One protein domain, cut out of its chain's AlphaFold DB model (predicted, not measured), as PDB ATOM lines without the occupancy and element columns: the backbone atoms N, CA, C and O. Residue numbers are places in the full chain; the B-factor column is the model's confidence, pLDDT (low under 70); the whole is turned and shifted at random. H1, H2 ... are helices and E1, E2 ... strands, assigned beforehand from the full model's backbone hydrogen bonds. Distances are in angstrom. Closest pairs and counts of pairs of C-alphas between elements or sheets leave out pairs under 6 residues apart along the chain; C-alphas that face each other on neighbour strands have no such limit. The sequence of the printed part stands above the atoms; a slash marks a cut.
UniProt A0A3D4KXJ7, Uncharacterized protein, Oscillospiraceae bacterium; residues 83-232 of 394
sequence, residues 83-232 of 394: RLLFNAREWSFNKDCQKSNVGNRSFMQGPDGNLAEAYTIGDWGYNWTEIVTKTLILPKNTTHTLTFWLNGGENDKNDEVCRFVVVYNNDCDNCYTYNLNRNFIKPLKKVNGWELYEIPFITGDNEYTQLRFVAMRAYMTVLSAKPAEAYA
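AT A GLANCE: This is residues 83 to 232 of the 394 residues of an uncharacterized protein of Oscillospiraceae bacterium (UniProt A0A3D4KXJ7). Two strongly twisted sheets face each other as a sandwich, one of E1, E3, E4, E6, E9, E10 and E12, the other of E2, E5, E11, E7 and E8, their strands at 30 degrees to each other. The chain passes between them eight times, and near the end of the printed part the short H1 only grazes the seven-strand sheet. The 150 printed residues hold twelve named strands, E1 to E12, then one named helix, H1; the class is mostly strand. The seven-strand sheet is branched and mixed; the other, in the order E2, E5, E11, E7, E8, is antiparallel. The whole is compact, with a radius of gyration of the C-alphas of 14.6 A and spans of 39 by 39 by 27 A.

IN THESE COORDINATES: E1, residues 83 to 85, begins at C-alpha 83 (42.586, -27.964, -40.229). E2 is residues 91 to 93, E3 103 to 109, E4 115 to 121, 18.2 A long, and E5 129 to 133. E6, residues 143 to 152, spans 27.7 A and bends by 52 degrees at residue 149. E7, 161 to 168, measures 20.8 A and E8, 171 to 179, 18.8 A; they bend at 164 and 174. E9 is residues 189 to 191, E10 194 to 202, 25.9 A, E11 208 to 216, 26.2 A, and E12 220 to 223. H1, residues 228 to 231, ends at C-alpha 231 (47.500, -32.023, -54.169).

HOW THE PARTS SIT: In the branched sheet E6 has three neighbours: E1, parallel, and E12 on one side, and E10 on the other. N 84 and O 145 are 2.8 A apart, N 151 and O 221 2.9 A, N 146 and O 199 2.9 A, within hydrogen-bond range. E9 and E10 form a hairpin, with N 191 and O 194 at 2.8 A. E12 is antiparallel to E4, with N 121 and O 220 at 2.8 A, and E4 forms a hairpin with E3, with N 106 and O 118 at 2.9 A. In the other sheet N 132 of E5 and O 92 of E2 are 2.8 A apart, N 213 of E11 and O 131 of E5 2.9 A, N 165 of E7 and O 212 of E11 2.8 A, and in the hairpin E7 and E8, N 166 and O 176 2.9 A. The facing parts of the sheets are 9.5 A apart, centre to centre. H1 is too short for an O i to N i+4 pair.

THE WHOLE: The C-alphas farthest apart, of Lys 99 and Ala 232, are 40.6 A apart. The printed part has no cut and no long link. Its mean pLDDT is 92.1, and no printed residue is under 70.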
ATOM      1  N   ARG A  83      42.208 -28.411 -38.881       91.88
ATOM      2  CA  ARG A  83      42.586 -27.964 -40.229       91.88
ATOM      3  C   ARG A  83      41.496 -27.086 -40.826       91.88
ATOM      4  O   ARG A  83      40.368 -27.532 -41.027       91.88
ATOM      5  N   LEU A  84      41.843 -25.841 -41.116       95.44
ATOM      6  CA  LEU A  84      41.001 -24.868 -41.796       95.44
ATOM      7  C   LEU A  84      41.432 -24.767 -43.259       95.44
ATOM      8  O   LEU A  84      42.616 -24.832 -43.579       95.44
ATOM      9  N   LEU A  85      40.466 -24.557 -44.145       96.38
ATOM     10  CA  LEU A  85      40.706 -24.353 -45.569       96.38
ATOM     11  C   LEU A  85      40.209 -22.968 -45.960       96.38
ATOM     12  O   LEU A  85      39.140 -22.539 -45.516       96.38
ATOM     13  N   PHE A  86      40.955 -22.266 -46.806       96.81
ATOM     14  CA  PHE A  86      40.449 -21.032 -47.384       96.81
ATOM     15  C   PHE A  86      39.294 -21.325 -48.348       96.81
ATOM     16  O   PHE A  86      39.409 -22.146 -49.259       96.81
ATOM     17  N   ASN A  87      38.188 -20.609 -48.151       94.00
ATOM     18  CA  ASN A  87      36.997 -20.638 -48.986       94.00
ATOM     19  C   ASN A  87      36.554 -19.197 -49.241       94.00
ATOM     20  O   ASN A  87      36.043 -18.542 -48.334       94.00
ATOM     21  N   ALA A  88      36.693 -18.706 -50.473       94.00
ATOM     22  CA  ALA A  88      36.426 -17.303 -50.805       94.00
ATOM     23  C   ALA A  88      34.999 -16.823 -50.446       94.00
ATOM     24  O   ALA A  88      34.764 -15.627 -50.294       94.00
ATOM     25  N   ARG A  89      34.024 -17.724 -50.268       93.69
ATOM     26  CA  ARG A  89      32.649 -17.357 -49.878       93.69
ATOM     27  C   ARG A  89      32.490 -17.005 -48.402       93.69
ATOM     28  O   ARG A  89      31.501 -16.374 -48.028       93.69
ATOM     29  N   GLU A  90      33.435 -17.419 -47.570       95.12
ATOM     30  CA  GLU A  90      33.423 -17.189 -46.119       95.12
ATOM     31  C   GLU A  90      34.183 -15.919 -45.720       95.12
ATOM     32  O   GLU A  90      34.209 -15.541 -44.546       95.12
ATOM     33  N   TRP A  91      34.756 -15.244 -46.715       97.81
ATOM     34  CA  TRP A  91      35.563 -14.048 -46.571       97.81
ATOM     35  C   TRP A  91      34.863 -12.839 -47.191       97.81
ATOM     36  O   TRP A  91      34.015 -12.951 -48.081       97.81
ATOM     37  N   SER A  92      35.218 -11.659 -46.700       98.00
ATOM     38  CA  SER A  92      34.729 -10.379 -47.211       98.00
ATOM     39  C   SER A  92      35.762  -9.288 -46.980       98.00
ATOM     40  O   SER A  92      36.555  -9.399 -46.052       98.00
ATOM     41  N   PHE A  93      35.719  -8.215 -47.769       98.44
ATOM     42  CA  PHE A  93      36.545  -7.035 -47.512       98.44
ATOM     43  C   PHE A  93      36.336  -6.497 -46.095       98.44
ATOM     44  O   PHE A  93      35.196  -6.419 -45.620       98.44
ATOM     45  N   ASN A  94      37.430  -6.119 -45.430       97.25
ATOM     46  CA  ASN A  94      37.358  -5.541 -44.097       97.25
ATOM     47  C   ASN A  94      36.619  -4.203 -44.157       97.25
ATOM     48  O   ASN A  94      37.000  -3.295 -44.894       97.25
ATOM     49  N   LYS A  95      35.569  -4.065 -43.350       95.50
ATOM     50  CA  LYS A  95      34.782  -2.835 -43.292       95.50
ATOM     51  C   LYS A  95      35.575  -1.655 -42.738       95.50
ATOM     52  O   LYS A  95      35.243  -0.525 -43.089       95.50
ATOM     53  N   ASP A  96      36.612  -1.906 -41.951       92.50
ATOM     54  CA  ASP A  96      37.448  -0.851 -41.377       92.50
ATOM     55  C   ASP A  96      38.370  -0.218 -42.437       92.50
ATOM     56  O   ASP A  96      38.723   0.954 -42.345       92.50
ATOM     57  N   CYS A  97      38.656  -0.951 -43.519       92.69
ATOM     58  CA  CYS A  97      39.482  -0.511 -44.648       92.69
ATOM     59  C   CYS A  97      38.646  -0.062 -45.863       92.69
ATOM     60  O   CYS A  97      39.140  -0.027 -46.985       92.69
ATOM     61  N   GLN A  98      37.364   0.285 -45.684       89.94
ATOM     62  CA  GLN A  98      36.433   0.572 -46.793       89.94
ATOM     63  C   GLN A  98      36.937   1.587 -47.826       89.94
ATOM     64  O   GLN A  98      36.587   1.476 -48.996       89.94
ATOM     65  N   LYS A  99      37.722   2.581 -47.401       92.75
ATOM     66  CA  LYS A  99      38.223   3.645 -48.282       92.75
ATOM     67  C   LYS A  99      39.454   3.239 -49.095       92.75
ATOM     68  O   LYS A  99      39.745   3.908 -50.077       92.75
ATOM     69  N   SER A 100      40.168   2.204 -48.665       96.19
ATOM     70  CA  SER A 100      41.441   1.769 -49.250       96.19
ATOM     71  C   SER A 100      41.385   0.363 -49.836       96.19
ATOM     72  O   SER A 100      42.299  -0.020 -50.550       96.19
ATOM     73  N   ASN A 101      40.335  -0.415 -49.561       97.12
ATOM     74  CA  ASN A 101      40.189  -1.743 -50.139       97.12
ATOM     75  C   ASN A 101      40.079  -1.670 -51.664       97.12
ATOM     76  O   ASN A 101      39.136  -1.086 -52.201       97.12
ATOM     77  N   VAL A 102      40.993  -2.355 -52.342       97.12
ATOM     78  CA  VAL A 102      41.007  -2.516 -53.796       97.12
ATOM     79  C   VAL A 102      41.060  -3.998 -54.130       97.12
ATOM     80  O   VAL A 102      41.880  -4.741 -53.597       97.12
ATOM     81  N   GLY A 103      40.174  -4.450 -55.014       95.44
ATOM     82  CA  GLY A 103      40.165  -5.831 -55.481       95.44
ATOM     83  C   GLY A 103      38.769  -6.369 -55.751       95.44
ATOM     84  O   GLY A 103      37.769  -5.648 -55.709       95.44
ATOM     85  N   ASN A 104      38.689  -7.673 -55.992       95.50
ATOM     86  CA  ASN A 104      37.440  -8.359 -56.285       95.50
ATOM     87  C   ASN A 104      37.509  -9.853 -55.937       95.50
ATOM     88  O   ASN A 104      38.581 -10.445 -55.822       95.50
ATOM     89  N   ARG A 105      36.329 -10.471 -55.814       95.50
ATOM     90  CA  ARG A 105      36.179 -11.929 -55.847       95.50
ATOM     91  C   ARG A 105      35.866 -12.352 -57.279       95.50
ATOM     92  O   ARG A 105      34.968 -11.775 -57.893       95.50
ATOM     93  N   SER A 106      36.580 -13.332 -57.809       91.31
ATOM     94  CA  SER A 106      36.399 -13.852 -59.172       91.31
ATOM     95  C   SER A 106      36.633 -15.358 -59.216       91.31
ATOM     96  O   SER A 106      37.073 -15.964 -58.241       91.31
ATOM     97  N   PHE A 107      36.308 -15.971 -60.351       89.38
ATOM     98  CA  PHE A 107      36.735 -17.330 -60.656       89.38
ATOM     99  C   PHE A 107      38.065 -17.279 -61.391       89.38
ATOM    100  O   PHE A 107      38.216 -16.501 -62.332       89.38
ATOM    101  N   MET A 108      39.006 -18.118 -60.974       87.19
ATOM    102  CA  MET A 108      40.293 -18.281 -61.636       87.19
ATOM    103  C   MET A 108      40.636 -19.752 -61.767       87.19
ATOM    104  O   MET A 108      40.187 -20.581 -60.973       87.19
ATOM    105  N   GLN A 109      41.408 -20.070 -62.801       86.62
ATOM    106  CA  GLN A 109      41.933 -21.411 -62.980       86.62
ATOM    107  C   GLN A 109      43.044 -21.635 -61.955       86.62
ATOM    108  O   GLN A 109      44.022 -20.890 -61.911       86.62
ATOM    109  N   GLY A 110      42.844 -22.630 -61.099       85.94
ATOM    110  CA  GLY A 110      43.807 -23.029 -60.093       85.94
ATOM    111  C   GLY A 110      44.927 -23.906 -60.650       85.94
ATOM    112  O   GLY A 110      44.904 -24.300 -61.819       85.94
ATOM    113  N   PRO A 111      45.890 -24.275 -59.794       86.44
ATOM    114  CA  PRO A 111      47.016 -25.129 -60.170       86.44
ATOM    115  C   PRO A 111      46.610 -26.557 -60.564       86.44
ATOM    116  O   PRO A 111      47.372 -27.243 -61.235       86.44
ATOM    117  N   ASP A 112      45.406 -27.002 -60.194       85.69
ATOM    118  CA  ASP A 112      44.825 -28.281 -60.622       85.69
ATOM    119  C   ASP A 112      44.057 -28.181 -61.958       85.69
ATOM    120  O   ASP A 112      43.369 -29.123 -62.351       85.69
ATOM    121  N   GLY A 113      44.135 -27.035 -62.645       85.69
ATOM    122  CA  GLY A 113      43.444 -26.771 -63.906       85.69
ATOM    123  C   GLY A 113      41.942 -26.511 -63.766       85.69
ATOM    124  O   GLY A 113      41.289 -26.196 -64.764       85.69
ATOM    125  N   ASN A 114      41.377 -26.589 -62.557       87.88
ATOM    126  CA  ASN A 114      39.958 -26.349 -62.319       87.88
ATOM    127  C   ASN A 114      39.683 -24.876 -62.005       87.88
ATOM    128  O   ASN A 114      40.495 -24.189 -61.387       87.88
ATOM    129  N   LEU A 115      38.500 -24.389 -62.380       89.81
ATOM    130  CA  LEU A 115      38.029 -23.081 -61.932       89.81
ATOM    131  C   LEU A 115      37.626 -23.137 -60.455       89.81
ATOM    132  O   LEU A 115      36.818 -23.978 -60.057       89.81
ATOM    133  N   ALA A 116      38.125 -22.194 -59.662       90.19
ATOM    134  CA  ALA A 116      37.720 -21.998 -58.277       90.19
ATOM    135  C   ALA A 116      37.591 -20.506 -57.946       90.19
ATOM    136  O   ALA A 116      38.146 -19.643 -58.627       90.19
ATOM    137  N   GLU A 117      36.812 -20.194 -56.908       92.81
ATOM    138  CA  GLU A 117      36.679 -18.816 -56.440       92.81
ATOM    139  C   GLU A 117      37.940 -18.369 -55.700       92.81
ATOM    140  O   GLU A 117      38.472 -19.081 -54.838       92.81
ATOM    141  N   ALA A 118      38.367 -17.156 -56.019       95.44
ATOM    142  CA  ALA A 118      39.524 -16.489 -55.460       95.44
ATOM    143  C   ALA A 118      39.192 -15.045 -55.103       95.44
ATOM    144  O   ALA A 118      38.283 -14.433 -55.669       95.44
ATOM    145  N   TYR A 119      39.988 -14.494 -54.200       97.75
ATOM    146  CA  TYR A 119      40.102 -13.058 -54.017       97.75
ATOM    147  C   TYR A 119      41.399 -12.573 -54.646       97.75
ATOM    148  O   TYR A 119      42.456 -13.095 -54.310       97.75
ATOM    149  N   THR A 120      41.318 -11.548 -55.489       97.06
ATOM    150  CA  THR A 120      42.469 -10.728 -55.877       97.06
ATOM    151  C   THR A 120      42.335  -9.389 -55.171       97.06
ATOM    152  O   THR A 120      41.308  -8.723 -55.305       97.06
ATOM    153  N   ILE A 121      43.335  -9.031 -54.375       97.81
ATOM    154  CA  ILE A 121      43.331  -7.872 -53.483       97.81
ATOM    155  C   ILE A 121      44.619  -7.063 -53.621       97.81
ATOM    156  O   ILE A 121      45.660  -7.601 -54.001       97.81
ATOM    157  N   GLY A 122      44.543  -5.780 -53.273       96.69
ATOM    158  CA  GLY A 122      45.641  -4.834 -53.427       96.69
ATOM    159  C   GLY A 122      45.788  -4.335 -54.865       96.69
ATOM    160  O   GLY A 122      45.057  -4.732 -55.772       96.69
ATOM    161  N   ASP A 123      46.740  -3.432 -55.044       94.00
ATOM    162  CA  ASP A 123      47.194  -2.897 -56.321       94.00
ATOM    163  C   ASP A 123      48.669  -2.476 -56.198       94.00
ATOM    164  O   ASP A 123      49.303  -2.683 -55.162       94.00
ATOM    165  N   TRP A 124      49.237  -1.878 -57.245       92.38
ATOM    166  CA  TRP A 124      50.608  -1.350 -57.222       92.38
ATOM    167  C   TRP A 124      50.762  -0.048 -56.412       92.38
ATOM    168  O   TRP A 124      51.875   0.457 -56.256       92.38
ATOM    169  N   GLY A 125      49.659   0.513 -55.912       93.81
ATOM    170  CA  GLY A 125      49.626   1.729 -55.112       93.81
ATOM    171  C   GLY A 125      49.705   1.459 -53.608       93.81
ATOM    172  O   GLY A 125      49.958   0.350 -53.142       93.81
ATOM    173  N   TYR A 126      49.466   2.507 -52.822       94.88
ATOM    174  CA  TYR A 126      49.493   2.465 -51.353       94.88
ATOM    175  C   TYR A 126      48.130   2.103 -50.738       94.88
ATOM    176  O   TYR A 126      47.830   2.460 -49.599       94.88
ATOM    177  N   ASN A 127      47.274   1.416 -51.497       97.06
ATOM    178  CA  ASN A 127      45.938   1.045 -51.056       97.06
ATOM    179  C   ASN A 127      45.995  -0.173 -50.128       97.06
ATOM    180  O   ASN A 127      46.018  -1.322 -50.572       97.06
ATOM    181  N   TRP A 128      46.017   0.089 -48.818       97.31
ATOM    182  CA  TRP A 128      45.943  -0.956 -47.801       97.31
ATOM    183  C   TRP A 128      44.624  -1.720 -47.918       97.31
ATOM    184  O   TRP A 128      43.552  -1.180 -47.625       97.31
ATOM    185  N   THR A 129      44.705  -2.977 -48.342       98.38
ATOM    186  CA  THR A 129      43.534  -3.813 -48.586       98.38
ATOM    187  C   THR A 129      43.525  -5.019 -47.668       98.38
ATOM    188  O   THR A 129      44.525  -5.726 -47.553       98.38
ATOM    189  N   GLU A 130      42.360  -5.301 -47.086       98.31
ATOM    190  CA  GLU A 130      42.146  -6.480 -46.257       98.31
ATOM    191  C   GLU A 130      40.894  -7.257 -46.665       98.31
ATOM    192  O   GLU A 130      39.818  -6.685 -46.864       98.31
ATOM    193  N   ILE A 131      41.004  -8.584 -46.683       98.62
ATOM    194  CA  ILE A 131      39.850  -9.485 -46.593       98.62
ATOM    195  C   ILE A 131      39.915 -10.245 -45.279       98.62
ATOM    196  O   ILE A 131      40.991 -10.618 -44.816       98.62
ATOM    197  N   VAL A 132      38.754 -10.481 -44.682       98.56
ATOM    198  CA  VAL A 132      38.631 -11.079 -43.355       98.56
ATOM    199  C   VAL A 132      37.539 -12.132 -43.319       98.56
ATOM    200  O   VAL A 132      36.541 -12.044 -44.043       98.56
ATOM    201  N   THR A 133      37.698 -13.100 -42.423       97.75
ATOM    202  CA  THR A 133      36.602 -13.982 -42.024       97.75
ATOM    203  C   THR A 133      35.608 -13.236 -41.134       97.75
ATOM    204  O   THR A 133      35.900 -12.196 -40.530       97.75
ATOM    205  N   LYS A 134      34.428 -13.832 -40.953       95.06
ATOM    206  CA  LYS A 134      33.659 -13.583 -39.726       95.06
ATOM    207  C   LYS A 134      34.486 -13.999 -38.507       95.06
ATOM    208  O   LYS A 134      35.399 -14.816 -38.622       95.06
ATOM    209  N   THR A 135      34.135 -13.476 -37.339       93.12
ATOM    210  CA  THR A 135      34.710 -13.950 -36.080       93.12
ATOM    211  C   THR A 135      34.409 -15.438 -35.902       93.12
ATOM    212  O   THR A 135      33.250 -15.855 -35.915       93.12
ATOM    213  N   LEU A 136      35.467 -16.224 -35.766       92.56
ATOM    214  CA  LEU A 136      35.453 -17.659 -35.539       92.56
ATOM    215  C   LEU A 136      35.543 -17.929 -34.035       92.56
ATOM    216  O   LEU A 136      36.247 -17.223 -33.313       92.56
ATOM    217  N   ILE A 137      34.860 -18.978 -33.584       91.94
ATOM    218  CA  ILE A 137      35.004 -19.528 -32.233       91.94
ATOM    219  C   ILE A 137      35.779 -20.830 -32.393       91.94
ATOM    220  O   ILE A 137      35.232 -21.832 -32.854       91.94
ATOM    221  N   LEU A 138      37.072 -20.780 -32.088       86.88
ATOM    222  CA  LEU A 138      37.986 -21.907 -32.234       86.88
ATOM    223  C   LEU A 138      38.295 -22.513 -30.855       86.88
ATOM    224  O   LEU A 138      38.327 -21.778 -29.866       86.88
ATOM    225  N   PRO A 139      38.527 -23.835 -30.748       84.56
ATOM    226  CA  PRO A 139      38.905 -24.455 -29.482       84.56
ATOM    227  C   PRO A 139      40.152 -23.805 -28.876       84.56
ATOM    228  O   PRO A 139      41.136 -23.563 -29.577       84.56
ATOM    229  N   LYS A 140      40.123 -23.553 -27.564       85.62
ATOM    230  CA  LYS A 140      41.267 -23.021 -26.811       85.62
ATOM    231  C   LYS A 140      42.424 -24.017 -26.782       85.62
ATOM    232  O   LYS A 140      42.215 -25.226 -26.884       85.62
ATOM    233  N   ASN A 141      43.638 -23.497 -26.627       82.75
ATOM    234  CA  ASN A 141      44.894 -24.233 -26.486       82.75
ATOM    235  C   ASN A 141      45.072 -25.314 -27.558       82.75
ATOM    236  O   ASN A 141      45.595 -26.394 -27.298       82.75
ATOM    237  N   THR A 142      44.592 -25.023 -28.769       83.81
ATOM    238  CA  THR A 142      44.555 -25.972 -29.877       83.81
ATOM    239  C   THR A 142      45.338 -25.408 -31.049       83.81
ATOM    240  O   THR A 142      45.154 -24.252 -31.447       83.81
ATOM    241  N   THR A 143      46.214 -26.237 -31.609       88.94
ATOM    242  CA  THR A 143      46.926 -25.925 -32.847       88.94
ATOM    243  C   THR A 143      45.974 -26.063 -34.027       88.94
ATOM    244  O   THR A 143      45.298 -27.080 -34.191       88.94
ATOM    245  N   HIS A 144      45.947 -25.029 -34.851       91.06
ATOM    246  CA  HIS A 144      45.193 -24.950 -36.085       91.06
ATOM    247  C   HIS A 144      46.144 -24.788 -37.259       91.06
ATOM    248  O   HIS A 144      47.248 -24.268 -37.098       91.06
ATOM    249  N   THR A 145      45.695 -25.177 -38.444       94.69
ATOM    250  CA  THR A 145      46.345 -24.805 -39.703       94.69
ATOM    251  C   THR A 145      45.345 -24.131 -40.628       94.69
ATOM    252  O   THR A 145      44.159 -24.443 -40.574       94.69
ATOM    253  N   LEU A 146      45.803 -23.201 -41.467       97.56
ATOM    254  CA  LEU A 146      45.028 -22.687 -42.596       97.56
ATOM    255  C   LEU A 146      45.730 -23.038 -43.907       97.56
ATOM    256  O   LEU A 146      46.847 -22.574 -44.139       97.56
ATOM    257  N   THR A 147      45.050 -23.792 -44.768       97.31
ATOM    258  CA  THR A 147      45.537 -24.151 -46.105       97.31
ATOM    259  C   THR A 147      44.942 -23.236 -47.177       97.31
ATOM    260  O   THR A 147      43.722 -23.045 -47.225       97.31
ATOM    261  N   PHE A 148      45.784 -22.678 -48.049       97.38
ATOM    262  CA  PHE A 148      45.373 -21.808 -49.158       97.38
ATOM    263  C   PHE A 148      46.415 -21.775 -50.279       97.38
ATOM    264  O   PHE A 148      47.598 -22.001 -50.043       97.38
ATOM    265  N   TRP A 149      45.972 -21.445 -51.492       96.31
ATOM    266  CA  TRP A 149      46.865 -21.141 -52.608       96.31
ATOM    267  C   TRP A 149      47.059 -19.633 -52.735       96.31
ATOM    268  O   TRP A 149      46.091 -18.876 -52.648       96.31
ATOM    269  N   LEU A 150      48.298 -19.217 -52.971       95.88
ATOM    270  CA  LEU A 150      48.721 -17.835 -53.152       95.88
ATOM    271  C   LEU A 150      49.320 -17.642 -54.546       95.88
ATOM    272  O   LEU A 150      50.057 -18.493 -55.031       95.88
ATOM    273  N   ASN A 151      49.044 -16.511 -55.177       92.75
ATOM    274  CA  ASN A 151      49.727 -16.059 -56.385       92.75
ATOM    275  C   ASN A 151      49.866 -14.530 -56.320       92.75
ATOM    276  O   ASN A 151      49.023 -13.853 -55.729       92.75
ATOM    277  N   GLY A 152      50.942 -13.973 -56.870       92.25
ATOM    278  CA  GLY A 152      51.271 -12.558 -56.680       92.25
ATOM    279  C   GLY A 152      51.731 -12.201 -55.260       92.25
ATOM    280  O   GLY A 152      52.100 -13.064 -54.467       92.25
ATOM    281  N   GLY A 153      51.696 -10.919 -54.914       93.94
ATOM    282  CA  GLY A 153      52.040 -10.407 -53.586       93.94
ATOM    283  C   GLY A 153      53.496  -9.976 -53.431       93.94
ATOM    284  O   GLY A 153      53.944  -9.821 -52.304       93.94
ATOM    285  N   GLU A 154      54.224  -9.786 -54.533       93.12
ATOM    286  CA  GLU A 154      55.593  -9.255 -54.555       93.12
ATOM    287  C   GLU A 154      55.748  -8.243 -55.690       93.12
ATOM    288  O   GLU A 154      55.177  -8.440 -56.762       93.12
ATOM    289  N   ASN A 155      56.511  -7.171 -55.464       90.88
ATOM    290  CA  ASN A 155      56.837  -6.162 -56.477       90.88
ATOM    291  C   ASN A 155      58.353  -6.056 -56.680       90.88
ATOM    292  O   ASN A 155      59.116  -6.578 -55.895       90.88
ATOM    293  N   ASP A 156      58.847  -5.370 -57.697       88.38
ATOM    294  CA  ASP A 156      60.294  -5.272 -57.949       88.38
ATOM    295  C   ASP A 156      61.058  -4.301 -57.022       88.38
ATOM    296  O   ASP A 156      62.285  -4.221 -57.085       88.38
ATOM    297  N   LYS A 157      60.355  -3.581 -56.139       89.06
ATOM    298  CA  LYS A 157      60.908  -2.568 -55.221       89.06
ATOM    299  C   LYS A 157      61.088  -3.062 -53.784       89.06
ATOM    300  O   LYS A 157      61.651  -2.332 -52.970       89.06
ATOM    301  N   ASN A 158      60.656  -4.286 -53.472       88.12
ATOM    302  CA  ASN A 158      60.773  -4.917 -52.148       88.12
ATOM    303  C   ASN A 158      60.083  -4.144 -51.015       88.12
ATOM    304  O   ASN A 158      60.525  -4.166 -49.865       88.12
ATOM    305  N   ASP A 159      59.016  -3.427 -51.336       92.75
ATOM    306  CA  ASP A 159      58.303  -2.561 -50.399       92.75
ATOM    307  C   ASP A 159      56.805  -2.875 -50.323       92.75
ATOM    308  O   ASP A 159      56.016  -2.109 -49.759       92.75
ATOM    309  N   GLU A 160      56.420  -4.027 -50.868       95.56
ATOM    310  CA  GLU A 160      55.088  -4.588 -50.749       95.56
ATOM    311  C   GLU A 160      54.718  -5.034 -49.331       95.56
ATOM    312  O   GLU A 160      55.552  -5.309 -48.464       95.56
ATOM    313  N   VAL A 161      53.414  -5.192 -49.126       96.38
ATOM    314  CA  VAL A 161      52.843  -5.938 -48.010       96.38
ATOM    315  C   VAL A 161      52.094  -7.128 -48.590       96.38
ATOM    316  O   VAL A 161      51.183  -6.945 -49.392       96.38
ATOM    317  N   CYS A 162      52.449  -8.337 -48.158       97.44
ATOM    318  CA  CYS A 162      51.714  -9.565 -48.448       97.44
ATOM    319  C   CYS A 162      51.715 -10.436 -47.193       97.44
ATOM    320  O   CYS A 162      52.741 -11.009 -46.816       97.44
ATOM    321  N   ARG A 163      50.589 -10.456 -46.475       98.06
ATOM    322  CA  ARG A 163      50.522 -11.047 -45.134       98.06
ATOM    323  C   ARG A 163      49.261 -11.854 -44.907       98.06
ATOM    324  O   ARG A 163      48.177 -11.494 -45.365       98.06
ATOM    325  N   PHE A 164      49.415 -12.885 -44.090       98.50
ATOM    326  CA  PHE A 164      48.330 -13.501 -43.349       98.50
ATOM    327  C   PHE A 164      48.409 -13.061 -41.886       98.50
ATOM    328  O   PHE A 164      49.491 -13.041 -41.300       98.50
ATOM    329  N   VAL A 165      47.277 -12.686 -41.296       98.00
ATOM    330  CA  VAL A 165      47.205 -12.184 -39.920       98.00
ATOM    331  C   VAL A 165      46.123 -12.929 -39.149       98.00
ATOM    332  O   VAL A 165      45.002 -13.102 -39.635       98.00
ATOM    333  N   VAL A 166      46.447 -13.339 -37.925       96.25
ATOM    334  CA  VAL A 166      45.509 -13.947 -36.978       96.25
ATOM    335  C   VAL A 166      45.287 -12.977 -35.826       96.25
ATOM    336  O   VAL A 166      46.208 -12.675 -35.068       96.25
ATOM    337  N   VAL A 167      44.058 -12.482 -35.708       94.12
ATOM    338  CA  VAL A 167      43.644 -11.527 -34.678       94.12
ATOM    339  C   VAL A 167      42.809 -12.256 -33.637       94.12
ATOM    340  O   VAL A 167      41.783 -12.855 -33.967       94.12
ATOM    341  N   TYR A 168      43.217 -12.179 -32.373       91.06
ATOM    342  CA  TYR A 168      42.497 -12.794 -31.262       91.06
ATOM    343  C   TYR A 168      41.711 -11.754 -30.477       91.06
ATOM    344  O   TYR A 168      42.215 -10.669 -30.228       91.06
ATOM    345  N   ASN A 169      40.474 -12.072 -30.087       88.38
ATOM    346  CA  ASN A 169      39.617 -11.210 -29.259       88.38
ATOM    347  C   ASN A 169      39.529  -9.742 -29.735       88.38
ATOM    348  O   ASN A 169      39.318  -8.840 -28.929       88.38
ATOM    349  N   ASN A 170      39.664  -9.515 -31.048       87.00
ATOM    350  CA  ASN A 170      39.716  -8.189 -31.673       87.00
ATOM    351  C   ASN A 170      40.892  -7.293 -31.216       87.00
ATOM    352  O   ASN A 170      40.846  -6.078 -31.394       87.00
ATOM    353  N   ASP A 171      41.950  -7.884 -30.660       87.06
ATOM    354  CA  ASP A 171      43.204  -7.213 -30.324       87.06
ATOM    355  C   ASP A 171      44.131  -7.205 -31.547       87.06
ATOM    356  O   ASP A 171      44.813  -8.187 -31.855       87.06
ATOM    357  N   CYS A 172      44.098  -6.100 -32.294       83.31
ATOM    358  CA  CYS A 172      44.923  -5.933 -33.490       83.31
ATOM    359  C   CYS A 172      46.398  -5.651 -33.158       83.31
ATOM    360  O   CYS A 172      47.252  -5.909 -34.005       83.31
ATOM    361  N   ASP A 173      46.701  -5.163 -31.952       81.06
ATOM    362  CA  ASP A 173      48.061  -4.788 -31.552       81.06
ATOM    363  C   ASP A 173      48.892  -6.029 -31.191       81.06
ATOM    364  O   ASP A 173      50.093  -6.073 -31.452       81.06
ATOM    365  N   ASN A 174      48.241  -7.073 -30.666       80.81
ATOM    366  CA  ASN A 174      48.869  -8.346 -30.295       80.81
ATOM    367  C   ASN A 174      48.473  -9.503 -31.230       80.81
ATOM    368  O   ASN A 174      48.240 -10.635 -30.795       80.81
ATOM    369  N   CYS A 175      48.379  -9.225 -32.530       89.75
ATOM    370  CA  CYS A 175      48.070 -10.232 -33.540       89.75
ATOM    371  C   CYS A 175      49.302 -11.051 -33.963       89.75
ATOM    372  O   CYS A 175      50.451 -10.629 -33.818       89.75
ATOM    373  N   TYR A 176      49.070 -12.234 -34.537       89.69
ATOM    374  CA  TYR A 176      50.132 -12.990 -35.205       89.69
ATOM    375  C   TYR A 176      50.184 -12.602 -36.674       89.69
ATOM    376  O   TYR A 176      49.177 -12.697 -37.372       89.69
ATOM    377  N   THR A 177      51.361 -12.196 -37.141       93.44
ATOM    378  CA  THR A 177      51.592 -11.792 -38.528       93.44
ATOM    379  C   THR A 177      52.548 -12.759 -39.209       93.44
ATOM    380  O   THR A 177      53.645 -13.016 -38.719       93.44
ATOM    381  N   TYR A 178      52.139 -13.244 -40.374       94.62
ATOM    382  CA  TYR A 178      52.882 -14.161 -41.222       94.62
ATOM    383  C   TYR A 178      53.142 -13.460 -42.557       94.62
ATOM    384  O   TYR A 178      52.202 -13.191 -43.306       94.62
ATOM    385  N   ASN A 179      54.402 -13.130 -42.846       93.06
ATOM    386  CA  ASN A 179      54.784 -12.563 -44.141       93.06
ATOM    387  C   ASN A 179      54.822 -13.687 -45.188       93.06
ATOM    388  O   ASN A 179      55.476 -14.707 -44.978       93.06
ATOM    389  N   LEU A 180      54.097 -13.498 -46.290       94.81
ATOM    390  CA  LEU A 180      53.921 -14.485 -47.366       94.81
ATOM    391  C   LEU A 180      54.714 -14.131 -48.636       94.81
ATOM    392  O   LEU A 180      54.640 -14.821 -49.650       94.81
ATOM    393  N   ASN A 181      55.444 -13.022 -48.604       88.56
ATOM    394  CA  ASN A 181      56.397 -12.623 -49.627       88.56
ATOM    395  C   ASN A 181      57.821 -13.080 -49.272       88.56
ATOM    396  O   ASN A 181      58.120 -13.430 -48.129       88.56
ATOM    397  N   ARG A 182      58.716 -13.043 -50.259       80.75
ATOM    398  CA  ARG A 182      60.179 -13.150 -50.131       80.75
ATOM    399  C   ARG A 182      60.662 -14.395 -49.414       80.75
ATOM    400  O   ARG A 182      61.693 -14.366 -48.746       80.75
ATOM    401  N   ASN A 183      59.909 -15.485 -49.525       76.38
ATOM    402  CA  ASN A 183      60.243 -16.753 -48.887       76.38
ATOM    403  C   ASN A 183      60.454 -16.658 -47.364       76.38
ATOM    404  O   ASN A 183      61.108 -17.529 -46.786       76.38
ATOM    405  N   PHE A 184      59.866 -15.656 -46.688       79.62
ATOM    406  CA  PHE A 184      59.824 -15.620 -45.219       79.62
ATOM    407  C   PHE A 184      59.168 -16.886 -44.655       79.62
ATOM    408  O   PHE A 184      59.525 -17.351 -43.571       79.62
ATOM    409  N   ILE A 185      58.235 -17.460 -45.415       85.25
ATOM    410  CA  ILE A 185      57.651 -18.773 -45.177       85.25
ATOM    411  C   ILE A 185      57.762 -19.569 -46.473       85.25
ATOM    412  O   ILE A 185      57.332 -19.108 -47.531       85.25
ATOM    413  N   LYS A 186      58.326 -20.774 -46.378       87.75
ATOM    414  CA  LYS A 186      58.391 -21.698 -47.510       87.75
ATOM    415  C   LYS A 186      57.008 -22.309 -47.758       87.75
ATOM    416  O   LYS A 186      56.425 -22.833 -46.805       87.75
ATOM    417  N   PRO A 187      56.482 -22.270 -48.993       91.81
ATOM    418  CA  PRO A 187      55.259 -22.986 -49.318       91.81
ATOM    419  C   PRO A 187      55.492 -24.500 -49.308       91.81
ATOM    420  O   PRO A 187      56.617 -24.978 -49.452       91.81
ATOM    421  N   LEU A 188      54.407 -25.255 -49.148       91.38
ATOM    422  CA  LEU A 188      54.404 -26.715 -49.232       91.38
ATOM    423  C   LEU A 188      54.618 -27.224 -50.658       91.38
ATOM    424  O   LEU A 188      55.092 -28.343 -50.835       91.38
ATOM    425  N   LYS A 189      54.175 -26.451 -51.654       90.75
ATOM    426  CA  LYS A 189      54.236 -26.811 -53.073       90.75
ATOM    427  C   LYS A 189      54.140 -25.568 -53.950       90.75
ATOM    428  O   LYS A 189      53.418 -24.633 -53.597       90.75
ATOM    429  N   LYS A 190      54.805 -25.576 -55.102       88.94
ATOM    430  CA  LYS A 190      54.728 -24.534 -56.128       88.94
ATOM    431  C   LYS A 190      54.262 -25.116 -57.457       88.94
ATOM    432  O   LYS A 190      54.767 -26.138 -57.896       88.94
ATOM    433  N   VAL A 191      53.291 -24.486 -58.117       87.38
ATOM    434  CA  VAL A 191      52.740 -24.969 -59.396       87.38
ATOM    435  C   VAL A 191      52.351 -23.790 -60.274       87.38
ATOM    436  O   VAL A 191      51.433 -23.051 -59.939       87.38
ATOM    437  N   ASN A 192      53.009 -23.627 -61.421       77.62
ATOM    438  CA  ASN A 192      52.686 -22.593 -62.419       77.62
ATOM    439  C   ASN A 192      52.504 -21.181 -61.813       77.62
ATOM    440  O   ASN A 192      51.535 -20.485 -62.109       77.62
ATOM    441  N   GLY A 193      53.408 -20.786 -60.909       81.44
ATOM    442  CA  GLY A 193      53.368 -19.501 -60.198       81.44
ATOM    443  C   GLY A 193      52.450 -19.459 -58.969       81.44
ATOM    444  O   GLY A 193      52.465 -18.470 -58.236       81.44
ATOM    445  N   TRP A 194      51.659 -20.500 -58.711       89.38
ATOM    446  CA  TRP A 194      50.902 -20.651 -57.469       89.38
ATOM    447  C   TRP A 194      51.753 -21.281 -56.374       89.38
ATOM    448  O   TRP A 194      52.505 -22.216 -56.629       89.38
ATOM    449  N   GLU A 195      51.561 -20.834 -55.141       93.06
ATOM    450  CA  GLU A 195      52.233 -21.340 -53.949       93.06
ATOM    451  C   GLU A 195      51.200 -21.843 -52.933       93.06
ATOM    452  O   GLU A 195      50.304 -21.104 -52.522       93.06
ATOM    453  N   LEU A 196      51.290 -23.116 -52.543       95.19
ATOM    454  CA  LEU A 196      50.418 -23.725 -51.539       95.19
ATOM    455  C   LEU A 196      50.999 -23.483 -50.156       95.19
ATOM    456  O   LEU A 196      52.082 -23.972 -49.843       95.19
ATOM    457  N   TYR A 197      50.249 -22.812 -49.298       96.31
ATOM    458  CA  TYR A 197      50.609 -22.612 -47.903       96.31
ATOM    459  C   TYR A 197      49.724 -23.440 -46.982       96.31
ATOM    460  O   TYR A 197      48.529 -23.595 -47.226       96.31
ATOM    461  N   GLU A 198      50.311 -23.921 -45.887       95.12
ATOM    462  CA  GLU A 198      49.597 -24.412 -44.711       95.12
ATOM    463  C   GLU A 198      50.200 -23.733 -43.479       95.12
ATOM    464  O   GLU A 198      51.279 -24.095 -43.013       95.12
ATOM    465  N   ILE A 199      49.538 -22.680 -42.997       95.12
ATOM    466  CA  ILE A 199      50.078 -21.828 -41.934       95.12
ATOM    467  C   ILE A 199      49.572 -22.305 -40.570       95.12
ATOM    468  O   ILE A 199      48.358 -22.258 -40.343       95.12
ATOM    469  N   PRO A 200      50.456 -22.729 -39.648       93.25
ATOM    470  CA  PRO A 200      50.055 -23.123 -38.308       93.25
ATOM    471  C   PRO A 200      49.884 -21.913 -37.380       93.25
ATOM    472  O   PRO A 200      50.698 -20.986 -37.374       93.25
ATOM    473  N   PHE A 201      48.862 -21.956 -36.527       91.00
ATOM    474  CA  PHE A 201      48.661 -21.002 -35.436       91.00
ATOM    475  C   PHE A 201      48.020 -21.681 -34.221       91.00
ATOM    476  O   PHE A 201      47.305 -22.672 -34.352       91.00
ATOM    477  N   ILE A 202      48.275 -21.163 -33.019       88.31
ATOM    478  CA  ILE A 202      47.713 -21.695 -31.770       88.31
ATOM    479  C   ILE A 202      46.808 -20.659 -31.116       88.31
ATOM    480  O   ILE A 202      47.190 -19.504 -30.962       88.31
ATOM    481  N   THR A 203      45.612 -21.081 -30.712       83.38
ATOM    482  CA  THR A 203      44.600 -20.187 -30.126       83.38
ATOM    483  C   THR A 203      44.940 -19.720 -28.714       83.38
ATOM    484  O   THR A 203      44.477 -18.659 -28.301       83.38
ATOM    485  N   GLY A 204      45.733 -20.486 -27.957       85.44
ATOM    486  CA  GLY A 204      45.941 -20.230 -26.529       85.44
ATOM    487  C   GLY A 204      44.603 -20.147 -25.783       85.44
ATOM    488  O   GLY A 204      43.636 -20.812 -26.150       85.44
ATOM    489  N   ASP A 205      44.492 -19.273 -24.789       85.06
ATOM    490  CA  ASP A 205      43.242 -19.104 -24.034       85.06
ATOM    491  C   ASP A 205      42.195 -18.195 -24.712       85.06
ATOM    492  O   ASP A 205      41.148 -17.900 -24.117       85.06
ATOM    493  N   ASN A 206      42.439 -17.766 -25.957       83.62
ATOM    494  CA  ASN A 206      41.565 -16.846 -26.682       83.62
ATOM    495  C   ASN A 206      40.242 -17.499 -27.099       83.62
ATOM    496  O   ASN A 206      40.189 -18.668 -27.469       83.62
ATOM    497  N   GLU A 207      39.155 -16.730 -27.042       82.12
ATOM    498  CA  GLU A 207      37.804 -17.215 -27.353       82.12
ATOM    499  C   GLU A 207      37.412 -16.930 -28.804       82.12
ATOM    500  O   GLU A 207      36.789 -17.762 -29.465       82.12
ATOM    501  N   TYR A 208      37.821 -15.767 -29.312       90.25
ATOM    502  CA  TYR A 208      37.467 -15.288 -30.640       90.25
ATOM    503  C   TYR A 208      38.706 -15.176 -31.516       90.25
ATOM    504  O   TYR A 208      39.736 -14.663 -31.086       90.25
ATOM    505  N   THR A 209      38.594 -15.626 -32.761       92.12
ATOM    506  CA  THR A 209      39.661 -15.533 -33.763       92.12
ATOM    507  C   THR A 209      39.109 -14.932 -35.048       92.12
ATOM    508  O   THR A 209      38.058 -15.347 -35.526       92.12
ATOM    509  N   GLN A 210      39.810 -13.977 -35.643       96.81
ATOM    510  CA  GLN A 210      39.541 -13.503 -36.994       96.81
ATOM    511  C   GLN A 210      40.798 -13.673 -37.836       96.81
ATOM    512  O   GLN A 210      41.890 -13.292 -37.423       96.81
ATOM    513  N   LEU A 211      40.628 -14.245 -39.021       98.50
ATOM    514  CA  LEU A 211      41.711 -14.434 -39.973       98.50
ATOM    515  C   LEU A 211      41.654 -13.313 -41.010       98.50
ATOM    516  O   LEU A 211      40.558 -12.936 -41.439       98.50
ATOM    517  N   ARG A 212      42.815 -12.777 -41.395       98.44
ATOM    518  CA  ARG A 212      42.930 -11.681 -42.363       98.44
ATOM    519  C   ARG A 212      44.013 -11.962 -43.396       98.44
ATOM    520  O   ARG A 212      45.080 -12.463 -43.053       98.44
ATOM    521  N   PHE A 213      43.754 -11.581 -44.639       98.69
ATOM    522  CA  PHE A 213      44.794 -11.402 -45.647       98.69
ATOM    523  C   PHE A 213      44.947  -9.922 -45.941       98.69
ATOM    524  O   PHE A 213      43.944  -9.222 -46.073       98.69
ATOM    525  N   VAL A 214      46.195  -9.478 -46.040       98.38
ATOM    526  CA  VAL A 214      46.560  -8.072 -46.192       98.38
ATOM    527  C   VAL A 214      47.480  -7.915 -47.393       98.38
ATOM    528  O   VAL A 214      48.487  -8.623 -47.491       98.38
ATOM    529  N   ALA A 215      47.152  -6.962 -48.264       98.25
ATOM    530  CA  ALA A 215      47.943  -6.629 -49.439       98.25
ATOM    531  C   ALA A 215      48.117  -5.114 -49.610       98.25
ATOM    532  O   ALA A 215      47.185  -4.343 -49.359       98.25
ATOM    533  N   MET A 216      49.302  -4.695 -50.057       97.44
ATOM    534  CA  MET A 216      49.596  -3.323 -50.484       97.44
ATOM    535  C   MET A 216      50.815  -3.317 -51.417       97.44
ATOM    536  O   MET A 216      51.760  -4.073 -51.193       97.44
ATOM    537  N   ARG A 217      50.822  -2.438 -52.426       95.81
ATOM    538  CA  ARG A 217      51.897  -2.269 -53.423       95.81
ATOM    539  C   ARG A 217      52.237  -3.499 -54.271       95.81
ATOM    540  O   ARG A 217      53.254  -3.492 -54.956       95.81
ATOM    541  N   ALA A 218      51.400  -4.526 -54.245       95.50
ATOM    542  CA  ALA A 218      51.412  -5.652 -55.163       95.50
ATOM    543  C   ALA A 218      50.012  -6.275 -55.189       95.50
ATOM    544  O   ALA A 218      49.323  -6.319 -54.164       95.50
ATOM    545  N   TYR A 219      49.603  -6.801 -56.343       94.62
ATOM    546  CA  TYR A 219      48.402  -7.630 -56.411       94.62
ATOM    547  C   TYR A 219      48.655  -8.973 -55.739       94.62
ATOM    548  O   TYR A 219      49.596  -9.672 -56.102       94.62
ATOM    549  N   MET A 220      47.778  -9.362 -54.820       96.69
ATOM    550  CA  MET A 220      47.792 -10.650 -54.140       96.69
ATOM    551  C   MET A 220      46.515 -11.413 -54.462       96.69
ATOM    552  O   MET A 220      45.410 -10.910 -54.272       96.69
ATOM    553  N   THR A 221      46.665 -12.655 -54.891       96.62
ATOM    554  CA  THR A 221      45.563 -13.559 -55.178       96.62
ATOM    555  C   THR A 221      45.568 -14.721 -54.193       96.62
ATOM    556  O   THR A 221      46.560 -15.438 -54.095       96.62
ATOM    557  N   VAL A 222      44.440 -14.954 -53.521       97.62
ATOM    558  CA  VAL A 222      44.218 -16.118 -52.654       97.62
ATOM    559  C   VAL A 222      43.078 -16.961 -53.211       97.62
ATOM    560  O   VAL A 222      41.956 -16.474 -53.373       97.62
ATOM    561  N   LEU A 223      43.362 -18.227 -53.503       95.81
ATOM    562  CA  LEU A 223      42.432 -19.166 -54.130       95.81
ATOM    563  C   LEU A 223      41.962 -20.222 -53.126       95.81
ATOM    564  O   LEU A 223      42.725 -20.683 -52.271       95.81
ATOM    565  N   SER A 224      40.688 -20.610 -53.250       91.12
ATOM    566  CA  SER A 224      40.083 -21.677 -52.444       91.12
ATOM    567  C   SER A 224      40.881 -22.979 -52.551       91.12
ATOM    568  O   SER A 224      41.215 -23.414 -53.653       91.12
ATOM    569  N   ALA A 225      41.171 -23.602 -51.409       88.31
ATOM    570  CA  ALA A 225      42.020 -24.786 -51.338       88.31
ATOM    571  C   ALA A 225      41.277 -26.014 -50.800       88.31
ATOM    572  O   ALA A 225      40.323 -25.925 -50.027       88.31
ATOM    573  N   LYS A 226      41.750 -27.180 -51.227       90.56
ATOM    574  CA  LYS A 226      41.465 -28.497 -50.655       90.56
ATOM    575  C   LYS A 226      42.552 -28.813 -49.606       90.56
ATOM    576  O   LYS A 226      43.543 -28.083 -49.530       90.56
ATOM    577  N   PRO A 227      42.406 -29.880 -48.800       89.94
ATOM    578  CA  PRO A 227      43.497 -30.357 -47.949       89.94
ATOM    579  C   PRO A 227      44.772 -30.615 -48.759       89.94
ATOM    580  O   PRO A 227      44.685 -30.998 -49.928       89.94
ATOM    581  N   ALA A 228      45.944 -30.423 -48.147       88.44
ATOM    582  CA  ALA A 228      47.237 -30.537 -48.827       88.44
ATOM    583  C   ALA A 228      47.428 -31.899 -49.524       88.44
ATOM    584  O   ALA A 228      48.004 -31.977 -50.608       88.44
ATOM    585  N   GLU A 229      46.865 -32.964 -48.950       91.50
ATOM    586  CA  GLU A 229      46.923 -34.329 -49.474       91.50
ATOM    587  C   GLU A 229      46.216 -34.465 -50.827       91.50
ATOM    588  O   GLU A 229      46.626 -35.270 -51.658       91.50
ATOM    589  N   ALA A 230      45.192 -33.646 -51.091       91.00
ATOM    590  CA  ALA A 230      44.492 -33.637 -52.375       91.00
ATOM    591  C   ALA A 230      45.371 -33.130 -53.532       91.00
ATOM    592  O   ALA A 230      44.985 -33.249 -54.692       91.00
ATOM    593  N   TYR A 231      46.533 -32.552 -53.215       90.50
ATOM    594  CA  TYR A 231      47.500 -32.023 -54.169       90.50
ATOM    595  C   TYR A 231      48.795 -32.841 -54.212       90.50
ATOM    596  O   TYR A 231      49.772 -32.388 -54.810       90.50
ATOM    597  N   ALA A 232      48.830 -34.025 -53.590       89.94
ATOM    598  CA  ALA A 232      50.019 -34.877 -53.550       89.94
ATOM    599  C   ALA A 232      50.573 -35.158 -54.958       89.94
ATOM    600  O   ALA A 232      51.775 -35.006 -55.168       89.94
TER     601      ALA A 232